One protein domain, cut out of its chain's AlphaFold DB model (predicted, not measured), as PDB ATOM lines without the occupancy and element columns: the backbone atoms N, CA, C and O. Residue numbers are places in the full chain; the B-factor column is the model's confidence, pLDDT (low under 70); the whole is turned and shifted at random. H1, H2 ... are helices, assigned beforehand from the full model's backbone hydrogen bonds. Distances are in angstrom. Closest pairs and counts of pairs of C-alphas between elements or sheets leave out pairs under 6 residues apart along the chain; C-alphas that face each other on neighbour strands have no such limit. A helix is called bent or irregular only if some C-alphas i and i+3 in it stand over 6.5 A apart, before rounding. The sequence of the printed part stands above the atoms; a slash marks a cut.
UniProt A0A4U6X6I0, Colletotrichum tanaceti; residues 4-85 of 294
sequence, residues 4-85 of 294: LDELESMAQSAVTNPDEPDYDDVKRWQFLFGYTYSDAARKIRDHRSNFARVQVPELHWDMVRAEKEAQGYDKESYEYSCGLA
ATOM      1  N   LEU A   4      24.580 -51.524 -23.513       52.91
ATOM      2  CA  LEU A   4      25.794 -51.523 -22.710       52.91
ATOM      3  C   LEU A   4      25.619 -50.810 -21.360       52.91
ATOM      4  O   LEU A   4      26.109 -51.331 -20.363       52.91
ATOM      5  N   ASP A   5      24.860 -49.711 -21.298       53.12
ATOM      6  CA  ASP A   5      24.589 -48.994 -20.040       53.12
ATOM      7  C   ASP A   5      23.729 -49.849 -19.089       53.12
ATOM      8  O   ASP A   5      23.885 -49.827 -17.867       53.12
ATOM      9  N   GLU A   6      22.818 -50.643 -19.659       55.06
ATOM     10  CA  GLU A   6      21.926 -51.535 -18.915       55.06
ATOM     11  C   GLU A   6      22.693 -52.745 -18.349       55.06
ATOM     12  O   GLU A   6      22.516 -53.117 -17.188       55.06
ATOM     13  N   LEU A   7      23.631 -53.296 -19.128       56.19
ATOM     14  CA  LEU A   7      24.546 -54.351 -18.685       56.19
ATOM     15  C   LEU A   7      25.553 -53.867 -17.636       56.19
ATOM     16  O   LEU A   7      25.858 -54.610 -16.703       56.19
ATOM     17  N   GLU A   8      26.048 -52.636 -17.756       58.91
ATOM     18  CA  GLU A   8      26.961 -52.045 -16.774       58.91
ATOM     19  C   GLU A   8      26.248 -51.786 -15.436       58.91
ATOM     20  O   GLU A   8      26.784 -52.116 -14.375       58.91
ATOM     21  N   SER A   9      24.992 -51.328 -15.477       54.12
ATOM     22  CA  SER A   9      24.128 -51.197 -14.294       54.12
ATOM     23  C   SER A   9      23.837 -52.552 -13.626       54.12
ATOM     24  O   SER A   9      23.936 -52.702 -12.402       54.12
ATOM     25  N   MET A  10      23.576 -53.595 -14.424       52.94
ATOM     26  CA  MET A  10      23.413 -54.961 -13.914       52.94
ATOM     27  C   MET A  10      24.707 -55.511 -13.295       52.94
ATOM     28  O   MET A  10      24.651 -56.154 -12.246       52.94
ATOM     29  N   ALA A  11      25.874 -55.228 -13.878       50.78
ATOM     30  CA  ALA A  11      27.161 -55.681 -13.353       50.78
ATOM     31  C   ALA A  11      27.532 -54.988 -12.030       50.78
ATOM     32  O   ALA A  11      28.009 -55.651 -11.109       50.78
ATOM     33  N   GLN A  12      27.253 -53.687 -11.891       53.28
ATOM     34  CA  GLN A  12      27.492 -52.944 -10.647       53.28
ATOM     35  C   GLN A  12      26.603 -53.436  -9.492       53.28
ATOM     36  O   GLN A  12      27.048 -53.476  -8.346       53.28
ATOM     37  N   SER A  13      25.374 -53.877  -9.782       51.47
ATOM     38  CA  SER A  13      24.465 -54.419  -8.761       51.47
ATOM     39  C   SER A  13      24.823 -55.832  -8.269       51.47
ATOM     40  O   SER A  13      24.405 -56.214  -7.179       51.47
ATOM     41  N   ALA A  14      25.627 -56.594  -9.019       46.22
ATOM     42  CA  ALA A  14      26.008 -57.963  -8.659       46.22
ATOM     43  C   ALA A  14      27.186 -58.054  -7.665       46.22
ATOM     44  O   ALA A  14      27.396 -59.108  -7.067       46.22
ATOM     45  N   VAL A  15      27.961 -56.978  -7.482       49.41
ATOM     46  CA  VAL A  15      29.229 -57.004  -6.720       49.41
ATOM     47  C   VAL A  15      29.047 -56.679  -5.226       49.41
ATOM     48  O   VAL A  15      29.924 -56.986  -4.421       49.41
ATOM     49  N   THR A  16      27.893 -56.153  -4.808       50.00
ATOM     50  CA  THR A  16      27.685 -55.646  -3.437       50.00
ATOM     51  C   THR A  16      26.664 -56.484  -2.661       50.00
ATOM     52  O   THR A  16      25.586 -56.005  -2.332       50.00
ATOM     53  N   ASN A  17      26.987 -57.744  -2.357       52.72
ATOM     54  CA  ASN A  17      26.171 -58.585  -1.469       52.72
ATOM     55  C   ASN A  17      26.963 -59.045  -0.234       52.72
ATOM     56  O   ASN A  17      27.554 -60.126  -0.249       52.72
ATOM     57  N   PRO A  18      26.942 -58.289   0.876       50.97
ATOM     58  CA  PRO A  18      26.930 -58.887   2.198       50.97
ATOM     59  C   PRO A  18      25.476 -59.257   2.539       50.97
ATOM     60  O   PRO A  18      24.613 -58.394   2.693       50.97
ATOM     61  N   ASP A  19      25.206 -60.561   2.612       59.47
ATOM     62  CA  ASP A  19      23.877 -61.180   2.797       59.47
ATOM     63  C   ASP A  19      23.251 -60.904   4.193       59.47
ATOM     64  O   ASP A  19      22.094 -61.236   4.461       59.47
ATOM     65  N   GLU A  20      23.986 -60.230   5.089       65.50
ATOM     66  CA  GLU A  20      23.476 -59.725   6.367       65.50
ATOM     67  C   GLU A  20      23.487 -58.186   6.410       65.50
ATOM     68  O   GLU A  20      24.509 -57.565   6.106       65.50
ATOM     69  N   PRO A  21      22.357 -57.547   6.779       71.81
ATOM     70  CA  PRO A  21      22.309 -56.104   6.979       71.81
ATOM     71  C   PRO A  21      23.189 -55.714   8.168       71.81
ATOM     72  O   PRO A  21      23.116 -56.344   9.225       71.81
ATOM     73  N   ASP A  22      23.997 -54.666   8.001       82.56
ATOM     74  CA  ASP A  22      24.867 -54.186   9.070       82.56
ATOM     75  C   ASP A  22      24.037 -53.679  10.263       82.56
ATOM     76  O   ASP A  22      22.901 -53.216  10.120       82.56
ATOM     77  N   TYR A  23      24.599 -53.762  11.467       81.88
ATOM     78  CA  TYR A  23      23.924 -53.343  12.694       81.88
ATOM     79  C   TYR A  23      23.499 -51.868  12.644       81.88
ATOM     80  O   TYR A  23      22.411 -51.520  13.123       81.88
ATOM     81  N   ASP A  24      24.321 -51.018  12.028       83.88
ATOM     82  CA  ASP A  24      24.032 -49.595  11.863       83.88
ATOM     83  C   ASP A  24      22.899 -49.350  10.853       83.88
ATOM     84  O   ASP A  24      22.057 -48.476  11.086       83.88
ATOM     85  N   ASP A  25      22.791 -50.171   9.804       85.12
ATOM     86  CA  ASP A  25      21.673 -50.130   8.851       85.12
ATOM     87  C   ASP A  25      20.358 -50.511   9.535       85.12
ATOM     88  O   ASP A  25      19.346 -49.815   9.401       85.12
ATOM     89  N   VAL A  26      20.372 -51.583  10.336       86.62
ATOM     90  CA  VAL A  26      19.183 -52.027  11.074       86.62
ATOM     91  C   VAL A  26      18.727 -50.937  12.041       86.62
ATOM     92  O   VAL A  26      17.553 -50.567  12.025       86.62
ATOM     93  N   LYS A  27      19.639 -50.349  12.828       87.06
ATOM     94  CA  LYS A  27      19.309 -49.234  13.732       87.06
ATOM     95  C   LYS A  27      18.722 -48.033  13.001       87.06
ATOM     96  O   LYS A  27      17.736 -47.463  13.473       87.06
ATOM     97  N   ARG A  28      19.304 -47.661  11.857       89.62
ATOM     98  CA  ARG A  28      18.824 -46.558  11.017       89.62
ATOM     99  C   ARG A  28      17.380 -46.805  10.585       89.62
ATOM    100  O   ARG A  28      16.523 -45.951  10.787       89.62
ATOM    101  N   TRP A  29      17.072 -48.003  10.096       89.44
ATOM    102  CA  TRP A  29      15.725 -48.357   9.639       89.44
ATOM    103  C   TRP A  29      14.709 -48.475  10.780       89.44
ATOM    104  O   TRP A  29      13.544 -48.115  10.605       89.44
ATOM    105  N   GLN A  30      15.130 -48.924  11.967       86.94
ATOM    106  CA  GLN A  30      14.275 -48.894  13.157       86.94
ATOM    107  C   GLN A  30      13.903 -47.459  13.551       86.94
ATOM    108  O   GLN A  30      12.743 -47.199  13.863       86.94
ATOM    109  N   PHE A  31      14.867 -46.533  13.508       85.56
ATOM    110  CA  PHE A  31      14.632 -45.126  13.832       85.56
ATOM    111  C   PHE A  31      13.763 -44.422  12.780       85.56
ATOM    112  O   PHE A  31      12.811 -43.734  13.139       85.56
ATOM    113  N   LEU A  32      14.052 -44.625  11.491       85.75
ATOM    114  CA  LEU A  32      13.364 -43.945  10.390       85.75
ATOM    115  C   LEU A  32      11.934 -44.451  10.154       85.75
ATOM    116  O   LEU A  32      11.049 -43.658   9.841       85.75
ATOM    117  N   PHE A  33      11.694 -45.759  10.296       86.62
ATOM    118  CA  PHE A  33      10.419 -46.386   9.914       86.62
ATOM    119  C   PHE A  33       9.635 -46.982  11.090       86.62
ATOM    120  O   PHE A  33       8.543 -47.515  10.890       86.62
ATOM    121  N   GLY A  34      10.168 -46.912  12.314       83.06
ATOM    122  CA  GLY A  34       9.513 -47.439  13.516       83.06
ATOM    123  C   GLY A  34       9.438 -48.969  13.569       83.06
ATOM    124  O   GLY A  34       8.558 -49.523  14.227       83.06
ATOM    125  N   TYR A  35      10.321 -49.669  12.856       88.44
ATOM    126  CA  TYR A  35      10.320 -51.130  12.794       88.44
ATOM    127  C   TYR A  35      10.968 -51.792  14.015       88.44
ATOM    128  O   TYR A  35      11.861 -51.246  14.668       88.44
ATOM    129  N   THR A  36      10.554 -53.030  14.296       87.00
ATOM    130  CA  THR A  36      11.296 -53.911  15.208       87.00
ATOM    131  C   THR A  36      12.606 -54.360  14.555       87.00
ATOM    132  O   THR A  36      12.748 -54.299  13.335       87.00
ATOM    133  N   TYR A  37      13.573 -54.836  15.343       86.62
ATOM    134  CA  TYR A  37      14.877 -55.262  14.821       86.62
ATOM    135  C   TYR A  37      14.735 -56.354  13.749       86.62
ATOM    136  O   TYR A  37      15.292 -56.243  12.657       86.62
ATOM    137  N   SER A  38      13.916 -57.376  14.021       83.00
ATOM    138  CA  SER A  38      13.646 -58.459  13.071       83.00
ATOM    139  C   SER A  38      12.908 -57.979  11.821       83.00
ATOM    140  O   SER A  38      13.152 -58.495  10.731       83.00
ATOM    141  N   ASP A  39      12.025 -56.984  11.958       84.00
ATOM    142  CA  ASP A  39      11.319 -56.403  10.817       84.00
ATOM    143  C   ASP A  39      12.247 -55.563   9.945       84.00
ATOM    144  O   ASP A  39      12.244 -55.745   8.731       84.00
ATOM    145  N   ALA A  40      13.074 -54.706  10.542       85.94
ATOM    146  CA  ALA A  40      14.050 -53.894   9.825       85.94
ATOM    147  C   ALA A  40      15.048 -54.774   9.058       85.94
ATOM    148  O   ALA A  40      15.202 -54.605   7.850       85.94
ATOM    149  N   ALA A  41      15.631 -55.789   9.705       85.38
ATOM    150  CA  ALA A  41      16.557 -56.717   9.052       85.38
ATOM    151  C   ALA A  41      15.905 -57.499   7.895       85.38
ATOM    152  O   ALA A  41      16.521 -57.731   6.854       85.38
ATOM    153  N   ARG A  42      14.634 -57.897   8.042       84.50
ATOM    154  CA  ARG A  42      13.868 -58.519   6.952       84.50
ATOM    155  C   ARG A  42      13.623 -57.540   5.804       84.50
ATOM    156  O   ARG A  42      13.878 -57.894   4.662       84.50
ATOM    157  N   LYS A  43      13.181 -56.316   6.097       85.12
ATOM    158  CA  LYS A  43      12.872 -55.302   5.081       85.12
ATOM    159  C   LYS A  43      14.098 -54.863   4.284       85.12
ATOM    160  O   LYS A  43      13.967 -54.664   3.081       85.12
ATOM    161  N   ILE A  44      15.269 -54.779   4.917       86.12
ATOM    162  CA  ILE A  44      16.531 -54.498   4.219       86.12
ATOM    163  C   ILE A  44      16.850 -55.630   3.237       86.12
ATOM    164  O   ILE A  44      17.100 -55.371   2.064       86.12
ATOM    165  N   ARG A  45      16.757 -56.896   3.670       83.62
ATOM    166  CA  ARG A  45      16.986 -58.050   2.781       83.62
ATOM    167  C   ARG A  45      15.999 -58.098   1.619       83.62
ATOM    168  O   ARG A  45      16.420 -58.291   0.480       83.62
ATOM    169  N   ASP A  46      14.715 -57.869   1.888       83.44
ATOM    170  CA  ASP A  46      13.677 -57.815   0.852       83.44
ATOM    171  C   ASP A  46      13.969 -56.691  -0.160       83.44
ATOM    172  O   ASP A  46      13.830 -56.885  -1.367       83.44
ATOM    173  N   HIS A  47      14.406 -55.520   0.316       83.19
ATOM    174  CA  HIS A  47      14.759 -54.384  -0.532       83.19
ATOM    175  C   HIS A  47      16.003 -54.665  -1.389       83.19
ATOM    176  O   HIS A  47      15.968 -54.463  -2.606       83.19
ATOM    177  N   ARG A  48      17.072 -55.209  -0.792       83.81
ATOM    178  CA  ARG A  48      18.317 -55.574  -1.490       83.81
ATOM    179  C   ARG A  48      18.108 -56.679  -2.530       83.81
ATOM    180  O   ARG A  48      18.689 -56.599  -3.610       83.81
ATOM    181  N   SER A  49      17.216 -57.632  -2.252       76.75
ATOM    182  CA  SER A  49      16.881 -58.749  -3.153       76.75
ATOM    183  C   SER A  49      15.914 -58.368  -4.283       76.75
ATOM    184  O   SER A  49      15.735 -59.130  -5.233       76.75
ATOM    185  N   ASN A  50      15.261 -57.204  -4.200       77.44
ATOM    186  CA  ASN A  50      14.320 -56.749  -5.216       77.44
ATOM    187  C   ASN A  50      15.038 -55.982  -6.338       77.44
ATOM    188  O   ASN A  50      15.311 -54.789  -6.211       77.44
ATOM    189  N   PHE A  51      15.277 -56.648  -7.469       68.25
ATOM    190  CA  PHE A  51      15.877 -56.047  -8.670       68.25
ATOM    191  C   PHE A  51      14.994 -54.984  -9.345       68.25
ATOM    192  O   PHE A  51      15.500 -54.170 -10.109       68.25
ATOM    193  N   ALA A  52      13.691 -54.955  -9.048       69.25
ATOM    194  CA  ALA A  52      12.757 -53.938  -9.532       69.25
ATOM    195  C   ALA A  52      12.533 -52.804  -8.512       69.25
ATOM    196  O   ALA A  52      11.527 -52.093  -8.586       69.25
ATOM    197  N   ARG A  53      13.421 -52.649  -7.514       76.25
ATOM    198  CA  ARG A  53      13.316 -51.564  -6.530       76.25
ATOM    199  C   ARG A  53      13.454 -50.194  -7.193       76.25
ATOM    200  O   ARG A  53      14.114 -50.043  -8.218       76.25
ATOM    201  N   VAL A  54      12.853 -49.183  -6.568       75.81
ATOM    202  CA  VAL A  54      13.091 -47.784  -6.935       75.81
ATOM    203  C   VAL A  54      14.571 -47.491  -6.703       75.81
ATOM    204  O   VAL A  54      15.017 -47.496  -5.562       75.81
ATOM    205  N   GLN A  55      15.319 -47.269  -7.781       78.06
ATOM    206  CA  GLN A  55      16.705 -46.814  -7.722       78.06
ATOM    207  C   GLN A  55      16.728 -45.302  -7.893       78.06
ATOM    208  O   GLN A  55      16.140 -44.766  -8.838       78.06
ATOM    209  N   VAL A  56      17.395 -44.608  -6.978       77.06
ATOM    210  CA  VAL A  56      17.559 -43.161  -7.049       77.06
ATOM    211  C   VAL A  56      18.864 -42.879  -7.806       77.06
ATOM    212  O   VAL A  56      19.940 -43.258  -7.331       77.06
ATOM    213  N   PRO A  57      18.815 -42.218  -8.983       82.19
ATOM    214  CA  PRO A  57      20.023 -41.874  -9.732       82.19
ATOM    215  C   PRO A  57      20.991 -41.042  -8.885       82.19
ATOM    216  O   PRO A  57      20.546 -40.203  -8.100       82.19
ATOM    217  N   GLU A  58      22.305 -41.209  -9.077       74.81
ATOM    218  CA  GLU A  58      23.328 -40.505  -8.275       74.81
ATOM    219  C   GLU A  58      23.141 -38.985  -8.307       74.81
ATOM    220  O   GLU A  58      23.156 -38.330  -7.272       74.81
ATOM    221  N   LEU A  59      22.809 -38.445  -9.482       73.00
ATOM    222  CA  LEU A  59      22.543 -37.021  -9.672       73.00
ATOM    223  C   LEU A  59      21.331 -36.523  -8.864       73.00
ATOM    224  O   LEU A  59      21.315 -35.380  -8.423       73.00
ATOM    225  N   HIS A  60      20.321 -37.372  -8.642       75.62
ATOM    226  CA  HIS A  60      19.195 -37.041  -7.766       75.62
ATOM    227  C   HIS A  60      19.593 -37.133  -6.293       75.62
ATOM    228  O   HIS A  60      19.221 -36.260  -5.513       75.62
ATOM    229  N   TRP A  61      20.363 -38.160  -5.919       86.25
ATOM    230  CA  TRP A  61      20.872 -38.297  -4.557       86.25
ATOM    231  C   TRP A  61      21.729 -37.092  -4.168       86.25
ATOM    232  O   TRP A  61      21.460 -36.495  -3.134       86.25
ATOM    233  N   ASP A  62      22.656 -36.644  -5.018       84.75
ATOM    234  CA  ASP A  62      23.487 -35.456  -4.775       84.75
ATOM    235  C   ASP A  62      22.661 -34.193  -4.480       84.75
ATOM    236  O   ASP A  62      23.032 -33.393  -3.620       84.75
ATOM    237  N   MET A  63      21.515 -34.024  -5.151       80.25
ATOM    238  CA  MET A  63      20.627 -32.877  -4.935       80.25
ATOM    239  C   MET A  63      19.933 -32.902  -3.568       80.25
ATOM    240  O   MET A  63      19.694 -31.840  -2.994       80.25
ATOM    241  N   VAL A  64      19.584 -34.086  -3.058       82.81
ATOM    242  CA  VAL A  64      18.803 -34.239  -1.814       82.81
ATOM    243  C   VAL A  64      19.647 -34.678  -0.616       82.81
ATOM    244  O   VAL A  64      19.169 -34.609   0.516       82.81
ATOM    245  N   ARG A  65      20.903 -35.091  -0.840       86.12
ATOM    246  CA  ARG A  65      21.800 -35.711   0.147       86.12
ATOM    247  C   ARG A  65      21.894 -34.898   1.428       86.12
ATOM    248  O   ARG A  65      21.584 -35.415   2.492       86.12
ATOM    249  N   ALA A  66      22.235 -33.613   1.325       84.31
ATOM    250  CA  ALA A  66      22.436 -32.758   2.497       84.31
ATOM    251  C   ALA A  66      21.177 -32.640   3.378       84.31
ATOM    252  O   ALA A  66      21.268 -32.618   4.603       84.31
ATOM    253  N   GLU A  67      19.993 -32.582   2.763       84.19
ATOM    254  CA  GLU A  67      18.722 -32.497   3.486       84.19
ATOM    255  C   GLU A  67      18.333 -33.851   4.097       84.19
ATOM    256  O   GLU A  67      17.847 -33.918   5.228       84.19
ATOM    257  N   LYS A  68      18.539 -34.938   3.348       86.00
ATOM    258  CA  LYS A  68      18.111 -36.284   3.734       86.00
ATOM    259  C   LYS A  68      19.037 -36.916   4.765       86.00
ATOM    260  O   LYS A  68      18.535 -37.494   5.727       86.00
ATOM    261  N   GLU A  69      20.341 -36.692   4.672       88.69
ATOM    262  CA  GLU A  69      21.301 -37.078   5.711       88.69
ATOM    263  C   GLU A  69      21.041 -36.335   7.027       88.69
ATOM    264  O   GLU A  69      21.098 -36.944   8.093       88.69
ATOM    265  N   ALA A  70      20.644 -35.057   6.978       83.56
ATOM    266  CA  ALA A  70      20.221 -34.322   8.176       83.56
ATOM    267  C   ALA A  70      18.955 -34.915   8.827       83.56
ATOM    268  O   ALA A  70      18.749 -34.774  10.032       83.56
ATOM    269  N   GLN A  71      18.119 -35.602   8.044       81.81
ATOM    270  CA  GLN A  71      16.953 -36.360   8.511       81.81
ATOM    271  C   GLN A  71      17.312 -37.804   8.924       81.81
ATOM    272  O   GLN A  71      16.429 -38.555   9.333       81.81
ATOM    273  N   GLY A  72      18.590 -38.191   8.842       84.56
ATOM    274  CA  GLY A  72      19.097 -39.515   9.205       84.56
ATOM    275  C   GLY A  72      19.001 -40.566   8.097       84.56
ATOM    276  O   GLY A  72      19.289 -41.734   8.360       84.56
ATOM    277  N   TYR A  73      18.603 -40.178   6.882       88.06
ATOM    278  CA  TYR A  73      18.568 -41.069   5.724       88.06
ATOM    279  C   TYR A  73      19.949 -41.202   5.082       88.06
ATOM    280  O   TYR A  73      20.676 -40.228   4.919       88.06
ATOM    281  N   ASP A  74      20.251 -42.406   4.627       87.81
ATOM    282  CA  ASP A  74      21.252 -42.678   3.598       87.81
ATOM    283  C   ASP A  74      20.559 -42.967   2.258       87.81
ATOM    284  O   ASP A  74      19.328 -43.013   2.173       87.81
ATOM    285  N   LYS A  75      21.342 -43.170   1.197       84.88
ATOM    286  CA  LYS A  75      20.793 -43.414  -0.142       84.88
ATOM    287  C   LYS A  75      19.836 -44.612  -0.164       84.88
ATOM    288  O   LYS A  75      18.755 -44.508  -0.735       84.88
ATOM    289  N   GLU A  76      20.195 -45.714   0.495       87.06
ATOM    290  CA  GLU A  76      19.400 -46.949   0.508       87.06
ATOM    291  C   GLU A  76      18.084 -46.788   1.290       87.06
ATOM    292  O   GLU A  76      17.011 -47.137   0.799       87.06
ATOM    293  N   SER A  77      18.120 -46.217   2.497       86.31
ATOM    294  CA  SER A  77      16.896 -45.951   3.264       86.31
ATOM    295  C   SER A  77      16.025 -44.895   2.585       86.31
ATOM    296  O   SER A  77      14.800 -44.971   2.676       86.31
ATOM    297  N   TYR A  78      16.619 -43.941   1.860       84.88
ATOM    298  CA  TYR A  78      15.873 -42.984   1.050       84.88
ATOM    299  C   TYR A  78      15.174 -43.667  -0.131       84.88
ATOM    300  O   TYR A  78      13.968 -43.489  -0.295       84.88
ATOM    301  N   GLU A  79      15.869 -44.520  -0.885       86.50
ATOM    302  CA  GLU A  79      15.296 -45.353  -1.956       86.50
ATOM    303  C   GLU A  79      14.135 -46.215  -1.451       86.50
ATOM    304  O   GLU A  79      13.039 -46.221  -2.025       86.50
ATOM    305  N   TYR A  80      14.345 -46.892  -0.322       83.75
ATOM    306  CA  TYR A  80      13.310 -47.669   0.345       83.75
ATOM    307  C   TYR A  80      12.129 -46.790   0.778       83.75
ATOM    308  O   TYR A  80      10.979 -47.169   0.559       83.75
ATOM    309  N   SER A  81      12.379 -45.584   1.302       83.56
ATOM    310  CA  SER A  81      11.327 -44.620   1.650       83.56
ATOM    311  C   SER A  81      10.534 -44.138   0.433       83.56
ATOM    312  O   SER A  81       9.319 -43.987   0.525       83.56
ATOM    313  N   CYS A  82      11.176 -43.963  -0.726       77.38
ATOM    314  CA  CYS A  82      10.509 -43.616  -1.979       77.38
ATOM    315  C   CYS A  82       9.623 -44.760  -2.489       77.38
ATOM    316  O   CYS A  82       8.574 -44.503  -3.077       77.38
ATOM    317  N   GLY A  83      10.024 -46.012  -2.247       75.81
ATOM    318  CA  GLY A  83       9.208 -47.193  -2.538       75.81
ATOM    319  C   GLY A  83       8.085 -47.444  -1.523       75.81
ATOM    320  O   GLY A  83       7.059 -48.019  -1.881       75.81
ATOM    321  N   LEU A  84       8.276 -47.027  -0.265       69.44
ATOM    322  CA  LEU A  84       7.308 -47.164   0.827       69.44
ATOM    323  C   LEU A  84       6.277 -46.058   0.886       69.44
ATOM    324  O   LEU A  84       5.154 -46.318   1.331       69.44
ATOM    325  N   ALA A  85       6.678 -44.831   0.535       51.03
ATOM    326  CA  ALA A  85       5.751 -43.737   0.371       51.03
ATOM    327  C   ALA A  85       4.617 -44.338  -0.449       51.03
ATOM    328  O   ALA A  85       4.913 -44.888  -1.521       51.03
TER     329      ALA A  85
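AT A GLANCE: This is residues 4 to 85 of the 294 residues of a protein of Colletotrichum tanaceti (UniProt A0A4U6X6I0). H5 sits in the middle, with H3 on one side and H4 on the other, both crossways to it, and H2 on a third side; H1 is an arm whose residues 4 to 9 stick out. The printed part has 82 residues with five named helices, H1 to H5 in order, and no named strand: all helix, compact, radius of gyration of the C-alphas 13.2 A, spans 40 by 29 by 21 A.

HOW THE PARTS SIT: Start at H1, residues 4 to 14, which touches no helix. Next, H2, residues 23 to 33, touches H3, residues 37 to 49, about perpendicular at 82 degrees; their closest C-alphas, of Val 26 and Ala 40, are 5.6 A apart. H4, residues 58 to 70, and H5, residues 75 to 84, only just touch, with 3 pairs of C-alphas within 8 A, closest Trp 61 and Lys 75 at 6.8 A. Every O i to N i+4 pair is within hydrogen-bond range in H1, H2, H3 and H5; in H4, 6 of 9.

IN THESE COORDINATES: Find C-alpha 4 at (25.794, -51.523, -22.710), where H1 begins. H3 runs 18.4 A; H4 runs 17.8 A and is irregular, C-alphas 63 and 66 being 7.6 A apart. H5 ends at C-alpha 84, (7.308, -47.164, 0.827).

THE WHOLE: The printed part has no cut and no long link. Look for pLDDT under 70 at residues 4 to 20, 51 to 52 and 84 to 85.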